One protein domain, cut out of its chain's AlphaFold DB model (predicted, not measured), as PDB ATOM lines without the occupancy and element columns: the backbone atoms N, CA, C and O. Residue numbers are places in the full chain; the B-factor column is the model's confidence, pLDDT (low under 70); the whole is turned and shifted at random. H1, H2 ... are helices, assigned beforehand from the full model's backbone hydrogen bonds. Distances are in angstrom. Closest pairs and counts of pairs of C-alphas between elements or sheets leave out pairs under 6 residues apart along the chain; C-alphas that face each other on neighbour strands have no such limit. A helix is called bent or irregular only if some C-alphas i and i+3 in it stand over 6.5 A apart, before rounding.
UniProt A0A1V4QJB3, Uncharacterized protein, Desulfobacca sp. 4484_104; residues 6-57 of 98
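This is residues 6 to 57 of the 98 residues of an uncharacterized protein of Desulfobacca sp. 4484_104 (UniProt A0A1V4QJB3). A short helix, H1, folds back at a tight turn onto the first arm of a long bent helix, H2, whose second arm, H2b, sticks out with no other helix on it. The printed part has 52 residues with two named helices, H1 then H2, and no named strand; the class is all helix. It is extended, a rod spanning 52 by 18 by 11 A, with a radius of gyration of the C-alphas of 16.6 A.

H1, residues 6 to 16, touches H2a, residues 21 to 34, closest at the C-alphas of Thr 14 and Gly 21, 4.8 A apart. They run opposite ways at a steep tilt of 56 degrees. By its hydrogen bonds H2, residues 21 to 57, was assigned as one helix, but it is bent: C-alphas 34 and 37 are 7.1 A apart. H2a and H2b, residues 37 to 57, stand at a steep tilt of 55 degrees. H1 and H2b are apart. In H1, H2a and H2b every O i to N i+4 pair is within hydrogen-bond range.

H1 begins at C-alpha 6 (101.562, 74.020, 116.646) and is 15.3 A long. H2a measures 19.8 A. H2b measures 30.5 A, ending at C-alpha 57 (118.628, 57.462, 142.610).

The C-alphas farthest apart, those of Gln 18 and Ile 57, are 52.1 A apart. Residues 30 to 57 stand free. The printed part has no cut, and the link from H1 to H2 is tight. Mean pLDDT of the printed part is 79.6; residue 44 and residues 51 to 57 are under 70.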
ATOM      1  N   TYR A   6     102.576  72.986 116.842       81.69
ATOM      2  CA  TYR A   6     101.562  74.020 116.646       81.69
ATOM      3  C   TYR A   6     101.271  74.287 115.165       81.69
ATOM      4  O   TYR A   6     100.107  74.269 114.777       81.69
ATOM      5  N   ASP A   7     102.302  74.492 114.343       84.75
ATOM      6  CA  ASP A   7     102.146  74.834 112.925       84.75
ATOM      7  C   ASP A   7     101.536  73.666 112.140       84.75
ATOM      8  O   ASP A   7     100.658  73.877 111.307       84.75
ATOM      9  N   ASP A   8     101.902  72.426 112.481       87.38
ATOM     10  CA  ASP A   8     101.312  71.225 111.880       87.38
ATOM     11  C   ASP A   8      99.819  71.087 112.234       87.38
ATOM     12  O   ASP A   8      98.986  70.776 111.379       87.38
ATOM     13  N   LYS A   9      99.448  71.367 113.494       84.38
ATOM     14  CA  LYS A   9      98.042  71.372 113.935       84.38
ATOM     15  C   LYS A   9      97.255  72.516 113.306       84.38
ATOM     16  O   LYS A   9      96.094  72.328 112.950       84.38
ATOM     17  N   LEU A  10      97.873  73.687 113.163       88.81
ATOM     18  CA  LEU A  10      97.263  74.840 112.516       88.81
ATOM     19  C   LEU A  10      97.021  74.567 111.032       88.81
ATOM     20  O   LEU A  10      95.933  74.866 110.541       88.81
ATOM     21  N   GLN A  11      97.984  73.962 110.335       87.69
ATOM     22  CA  GLN A  11      97.835  73.592 108.933       87.69
ATOM     23  C   GLN A  11      96.722  72.555 108.756       87.69
ATOM     24  O   GLN A  11      95.829  72.767 107.944       87.69
ATOM     25  N   ALA A  12      96.689  71.506 109.584       88.81
ATOM     26  CA  ALA A  12      95.625  70.504 109.534       88.81
ATOM     27  C   ALA A  12      94.231  71.114 109.773       88.81
ATOM     28  O   ALA A  12      93.275  70.776 109.078       88.81
ATOM     29  N   LEU A  13      94.104  72.037 110.730       88.31
ATOM     30  CA  LEU A  13      92.850  72.757 110.964       88.31
ATOM     31  C   LEU A  13      92.503  73.686 109.798       88.31
ATOM     32  O   LEU A  13      91.341  73.765 109.412       88.31
ATOM     33  N   THR A  14      93.494  74.352 109.211       89.88
ATOM     34  CA  THR A  14      93.308  75.209 108.033       89.88
ATOM     35  C   THR A  14      92.797  74.394 106.847       89.88
ATOM     36  O   THR A  14      91.855  74.820 106.184       89.88
ATOM     37  N   ASP A  15      93.332  73.192 106.631       90.25
ATOM     38  CA  ASP A  15      92.885  72.277 105.580       90.25
ATOM     39  C   ASP A  15      91.441  71.792 105.827       90.25
ATOM     40  O   ASP A  15      90.624  71.771 104.903       90.25
ATOM     41  N   ILE A  16      91.084  71.473 107.080       90.94
ATOM     42  CA  ILE A  16      89.715  71.091 107.481       90.94
ATOM     43  C   ILE A  16      88.724  72.235 107.246       90.94
ATOM     44  O   ILE A  16      87.611  72.010 106.768       90.94
ATOM     45  N   PHE A  17      89.128  73.468 107.548       89.94
ATOM     46  CA  PHE A  17      88.317  74.665 107.335       89.94
ATOM     47  C   PHE A  17      88.459  75.242 105.920       89.94
ATOM     48  O   PHE A  17      88.208  76.426 105.707       89.94
ATOM     49  N   GLN A  18      88.831  74.406 104.940       89.81
ATOM     50  CA  GLN A  18      88.869  74.749 103.513       89.81
ATOM     51  C   GLN A  18      89.746  75.973 103.192       89.81
ATOM     52  O   GLN A  18      89.454  76.740 102.275       89.81
ATOM     53  N   GLY A  19      90.824  76.167 103.949       82.44
ATOM     54  CA  GLY A  19      91.756  77.280 103.790       82.44
ATOM     55  C   GLY A  19      91.474  78.494 104.682       82.44
ATOM     56  O   GLY A  19      92.243  79.456 104.624       82.44
ATOM     57  N   ASP A  20      90.438  78.481 105.531       89.06
ATOM     58  CA  ASP A  20      90.206  79.560 106.503       89.06
ATOM     59  C   ASP A  20      91.173  79.466 107.698       89.06
ATOM     60  O   ASP A  20      90.856  78.976 108.788       89.06
ATOM     61  N   GLY A  21      92.386  79.978 107.483       85.12
ATOM     62  CA  GLY A  21      93.435  80.028 108.499       85.12
ATOM     63  C   GLY A  21      93.106  80.939 109.688       85.12
ATOM     64  O   GLY A  21      93.602  80.706 110.791       85.12
ATOM     65  N   SER A  22      92.247  81.954 109.514       89.06
ATOM     66  CA  SER A  22      91.843  82.832 110.624       89.06
ATOM     67  C   SER A  22      90.930  82.098 111.599       89.06
ATOM     68  O   SER A  22      91.114  82.192 112.818       89.06
ATOM     69  N   TYR A  23      89.972  81.335 111.074       87.69
ATOM     70  CA  TYR A  23      89.104  80.503 111.894       87.69
ATOM     71  C   TYR A  23      89.872  79.334 112.525       87.69
ATOM     72  O   TYR A  23      89.757  79.123 113.734       87.69
ATOM     73  N   ALA A  24      90.733  78.657 111.757       87.88
ATOM     74  CA  ALA A  24      91.607  77.592 112.252       87.88
ATOM     75  C   ALA A  24      92.449  78.041 113.452       87.88
ATOM     76  O   ALA A  24      92.461  77.382 114.495       87.88
ATOM     77  N   LYS A  25      93.088  79.208 113.328       89.94
ATOM     78  CA  LYS A  25      93.887  79.800 114.400       89.94
ATOM     79  C   LYS A  25      93.040  80.109 115.628       89.94
ATOM     80  O   LYS A  25      93.414  79.737 116.735       89.94
ATOM     81  N   LYS A  26      91.875  80.738 115.449       90.88
ATOM     82  CA  LYS A  26      90.980  81.081 116.564       90.88
ATOM     83  C   LYS A  26      90.521  79.840 117.333       90.88
ATOM     84  O   LYS A  26      90.499  79.862 118.562       90.88
ATOM     85  N   VAL A  27      90.173  78.767 116.623       87.25
ATOM     86  CA  VAL A  27      89.759  77.493 117.225       87.25
ATOM     87  C   VAL A  27      90.924  76.830 117.962       87.25
ATOM     88  O   VAL A  27      90.743  76.387 119.097       87.25
ATOM     89  N   LEU A  28      92.117  76.803 117.361       88.25
ATOM     90  CA  LEU A  28      93.316  76.245 117.988       88.25
ATOM     91  C   LEU A  28      93.701  77.015 119.256       88.25
ATOM     92  O   LEU A  28      93.941  76.406 120.298       88.25
ATOM     93  N   ASP A  29      93.689  78.344 119.193       86.81
ATOM     94  CA  ASP A  29      94.006  79.212 120.325       86.81
ATOM     95  C   ASP A  29      92.969  79.050 121.448       86.81
ATOM     96  O   ASP A  29      93.333  78.948 122.620       86.81
ATOM     97  N   GLN A  30      91.679  78.952 121.116       86.81
ATOM     98  CA  GLN A  30      90.623  78.714 122.104       86.81
ATOM     99  C   GLN A  30      90.754  77.334 122.761       86.81
ATOM    100  O   GLN A  30      90.597  77.210 123.977       86.81
ATOM    101  N   TRP A  31      91.080  76.303 121.982       85.19
ATOM    102  CA  TRP A  31      91.330  74.961 122.501       85.19
ATOM    103  C   TRP A  31      92.539  74.939 123.444       85.19
ATOM    104  O   TRP A  31      92.451  74.377 124.537       85.19
ATOM    105  N   LEU A  32      93.631  75.613 123.076       84.12
ATOM    106  CA  LEU A  32      94.816  75.746 123.923       84.12
ATOM    107  C   LEU A  32      94.518  76.500 125.217       84.12
ATOM    108  O   LEU A  32      95.002  76.089 126.262       84.12
ATOM    109  N   GLN A  33      93.700  77.554 125.184       84.00
ATOM    110  CA  GLN A  33      93.299  78.277 126.397       84.00
ATOM    111  C   GLN A  33      92.484  77.397 127.352       84.00
ATOM    112  O   GLN A  33      92.739  77.405 128.552       84.00
ATOM    113  N   ILE A  34      91.546  76.599 126.829       83.25
ATOM    114  CA  ILE A  34      90.751  75.665 127.644       83.25
ATOM    115  C   ILE A  34      91.650  74.586 128.253       83.25
ATOM    116  O   ILE A  34      91.508  74.239 129.423       83.25
ATOM    117  N   LYS A  35      92.593  74.066 127.464       79.12
ATOM    118  CA  LYS A  35      93.495  72.994 127.884       79.12
ATOM    119  C   LYS A  35      94.731  73.473 128.631       79.12
ATOM    120  O   LYS A  35      95.439  72.640 129.184       79.12
ATOM    121  N   LYS A  36      94.975  74.782 128.707       78.94
ATOM    122  CA  LYS A  36      96.154  75.369 129.352       78.94
ATOM    123  C   LYS A  36      96.308  74.876 130.786       78.94
ATOM    124  O   LYS A  36      97.360  74.359 131.131       78.94
ATOM    125  N   THR A  37      95.248  74.966 131.584       73.00
ATOM    126  CA  THR A  37      95.276  74.554 132.992       73.00
ATOM    127  C   THR A  37      95.515  73.051 133.150       73.00
ATOM    128  O   THR A  37      96.223  72.632 134.061       73.00
ATOM    129  N   GLU A  38      94.957  72.227 132.255       75.81
ATOM    130  CA  GLU A  38      95.173  70.774 132.261       75.81
ATOM    131  C   GLU A  38      96.616  70.421 131.870       75.81
ATOM    132  O   GLU A  38      97.260  69.634 132.560       75.81
ATOM    133  N   PHE A  39      97.155  71.054 130.823       75.94
ATOM    134  CA  PHE A  39      98.543  70.862 130.403       75.94
ATOM    135  C   PHE A  39      99.536  71.361 131.453       75.94
ATOM    136  O   PHE A  39     100.533  70.695 131.710       75.94
ATOM    137  N   GLU A  40      99.276  72.503 132.092       73.44
ATOM    138  CA  GLU A  40     100.105  73.008 133.191       73.44
ATOM    139  C   GLU A  40     100.113  72.029 134.372       73.44
ATOM    140  O   GLU A  40     101.176  71.740 134.921       73.44
ATOM    141  N   ALA A  41      98.959  71.456 134.723       72.12
ATOM    142  CA  ALA A  41      98.870  70.441 135.769       72.12
ATOM    143  C   ALA A  41      99.626  69.153 135.398       72.12
ATOM    144  O   ALA A  41     100.337  68.602 136.238       72.12
ATOM    145  N   GLU A  42      99.521  68.694 134.149       72.44
ATOM    146  CA  GLU A  42     100.225  67.505 133.655       72.44
ATOM    147  C   GLU A  42     101.747  67.719 133.601       72.44
ATOM    148  O   GLU A  42     102.510  66.857 134.039       72.44
ATOM    149  N   ILE A  43     102.201  68.899 133.163       74.38
ATOM    150  CA  ILE A  43     103.619  69.283 133.189       74.38
ATOM    151  C   ILE A  43     104.129  69.312 134.631       74.38
ATOM    152  O   ILE A  43     105.184  68.744 134.912       74.38
ATOM    153  N   MET A  44     103.390  69.922 135.563       69.06
ATOM    154  CA  MET A  44     103.772  69.961 136.978       69.06
ATOM    155  C   MET A  44     103.808  68.560 137.601       69.06
ATOM    156  O   MET A  44     104.725  68.253 138.364       69.06
ATOM    157  N   ALA A  45     102.861  67.688 137.250       75.31
ATOM    158  CA  ALA A  45     102.844  66.297 137.694       75.31
ATOM    159  C   ALA A  45     104.054  65.515 137.159       75.31
ATOM    160  O   ALA A  45     104.713  64.805 137.918       75.31
ATOM    161  N   GLU A  46     104.399  65.685 135.883       74.75
ATOM    162  CA  GLU A  46     105.561  65.037 135.272       74.75
ATOM    163  C   GLU A  46     106.886  65.570 135.839       74.75
ATOM    164  O   GLU A  46     107.807  64.791 136.097       74.75
ATOM    165  N   VAL A  47     106.988  66.880 136.086       74.06
ATOM    166  CA  VAL A  47     108.146  67.489 136.758       74.06
ATOM    167  C   VAL A  47     108.299  66.918 138.167       74.06
ATOM    168  O   VAL A  47     109.394  66.474 138.514       74.06
ATOM    169  N   ASN A  48     107.217  66.845 138.948       71.19
ATOM    170  CA  ASN A  48     107.242  66.241 140.281       71.19
ATOM    171  C   ASN A  48     107.657  64.766 140.227       71.19
ATOM    172  O   ASN A  48     108.560  64.368 140.958       71.19
ATOM    173  N   ARG A  49     107.104  63.978 139.296       75.06
ATOM    174  CA  ARG A  49     107.475  62.566 139.098       75.06
ATOM    175  C   ARG A  49     108.966  62.397 138.795       75.06
ATOM    176  O   ARG A  49     109.618  61.497 139.327       75.06
ATOM    177  N   ARG A  50     109.536  63.260 137.947       70.44
ATOM    178  CA  ARG A  50     110.974  63.235 137.624       70.44
ATOM    179  C   ARG A  50     111.840  63.673 138.802       70.44
ATOM    180  O   ARG A  50     112.888  63.067 139.024       70.44
ATOM    181  N   LEU A  51     111.417  64.684 139.559       68.81
ATOM    182  CA  LEU A  51     112.113  65.134 140.767       68.81
ATOM    183  C   LEU A  51     112.109  64.056 141.860       68.81
ATOM    184  O   LEU A  51     113.148  63.804 142.471       68.81
ATOM    185  N   GLU A  52     110.985  63.368 142.059       66.62
ATOM    186  CA  GLU A  52     110.884  62.216 142.959       66.62
ATOM    187  C   GLU A  52     111.820  61.084 142.517       66.62
ATOM    188  O   GLU A  52     112.607  60.579 143.323       66.62
ATOM    189  N   GLY A  53     111.826  60.746 141.223       64.19
ATOM    190  CA  GLY A  53     112.737  59.746 140.660       64.19
ATOM    191  C   GLY A  53     114.215  60.085 140.887       64.19
ATOM    192  O   GLY A  53     114.984  59.227 141.324       64.19
ATOM    193  N   LEU A  54     114.606  61.348 140.687       59.09
ATOM    194  CA  LEU A  54     115.964  61.834 140.957       59.09
ATOM    195  C   LEU A  54     116.331  61.755 142.443       59.09
ATOM    196  O   LEU A  54     117.462  61.393 142.767       59.09
ATOM    197  N   SER A  55     115.378  62.028 143.340       54.66
ATOM    198  CA  SER A  55     115.593  61.928 144.788       54.66
ATOM    199  C   SER A  55     115.817  60.493 145.281       54.66
ATOM    200  O   SER A  55     116.422  60.296 146.334       54.66
ATOM    201  N   SER A  56     115.361  59.497 144.510       56.56
ATOM    202  CA  SER A  56     115.512  58.073 144.836       56.56
ATOM    203  C   SER A  56     116.820  57.447 144.330       56.56
ATOM    204  O   SER A  56     117.273  56.452 144.891       56.56
ATOM    205  N   ILE A  57     117.442  58.024 143.291       52.06
ATOM    206  CA  ILE A  57     118.628  57.462 142.610       52.06
ATOM    207  C   ILE A  57     119.916  58.198 143.007       52.06
ATOM    208  O   ILE A  57     120.991  57.600 143.038       52.06
TER     209      ILE A  57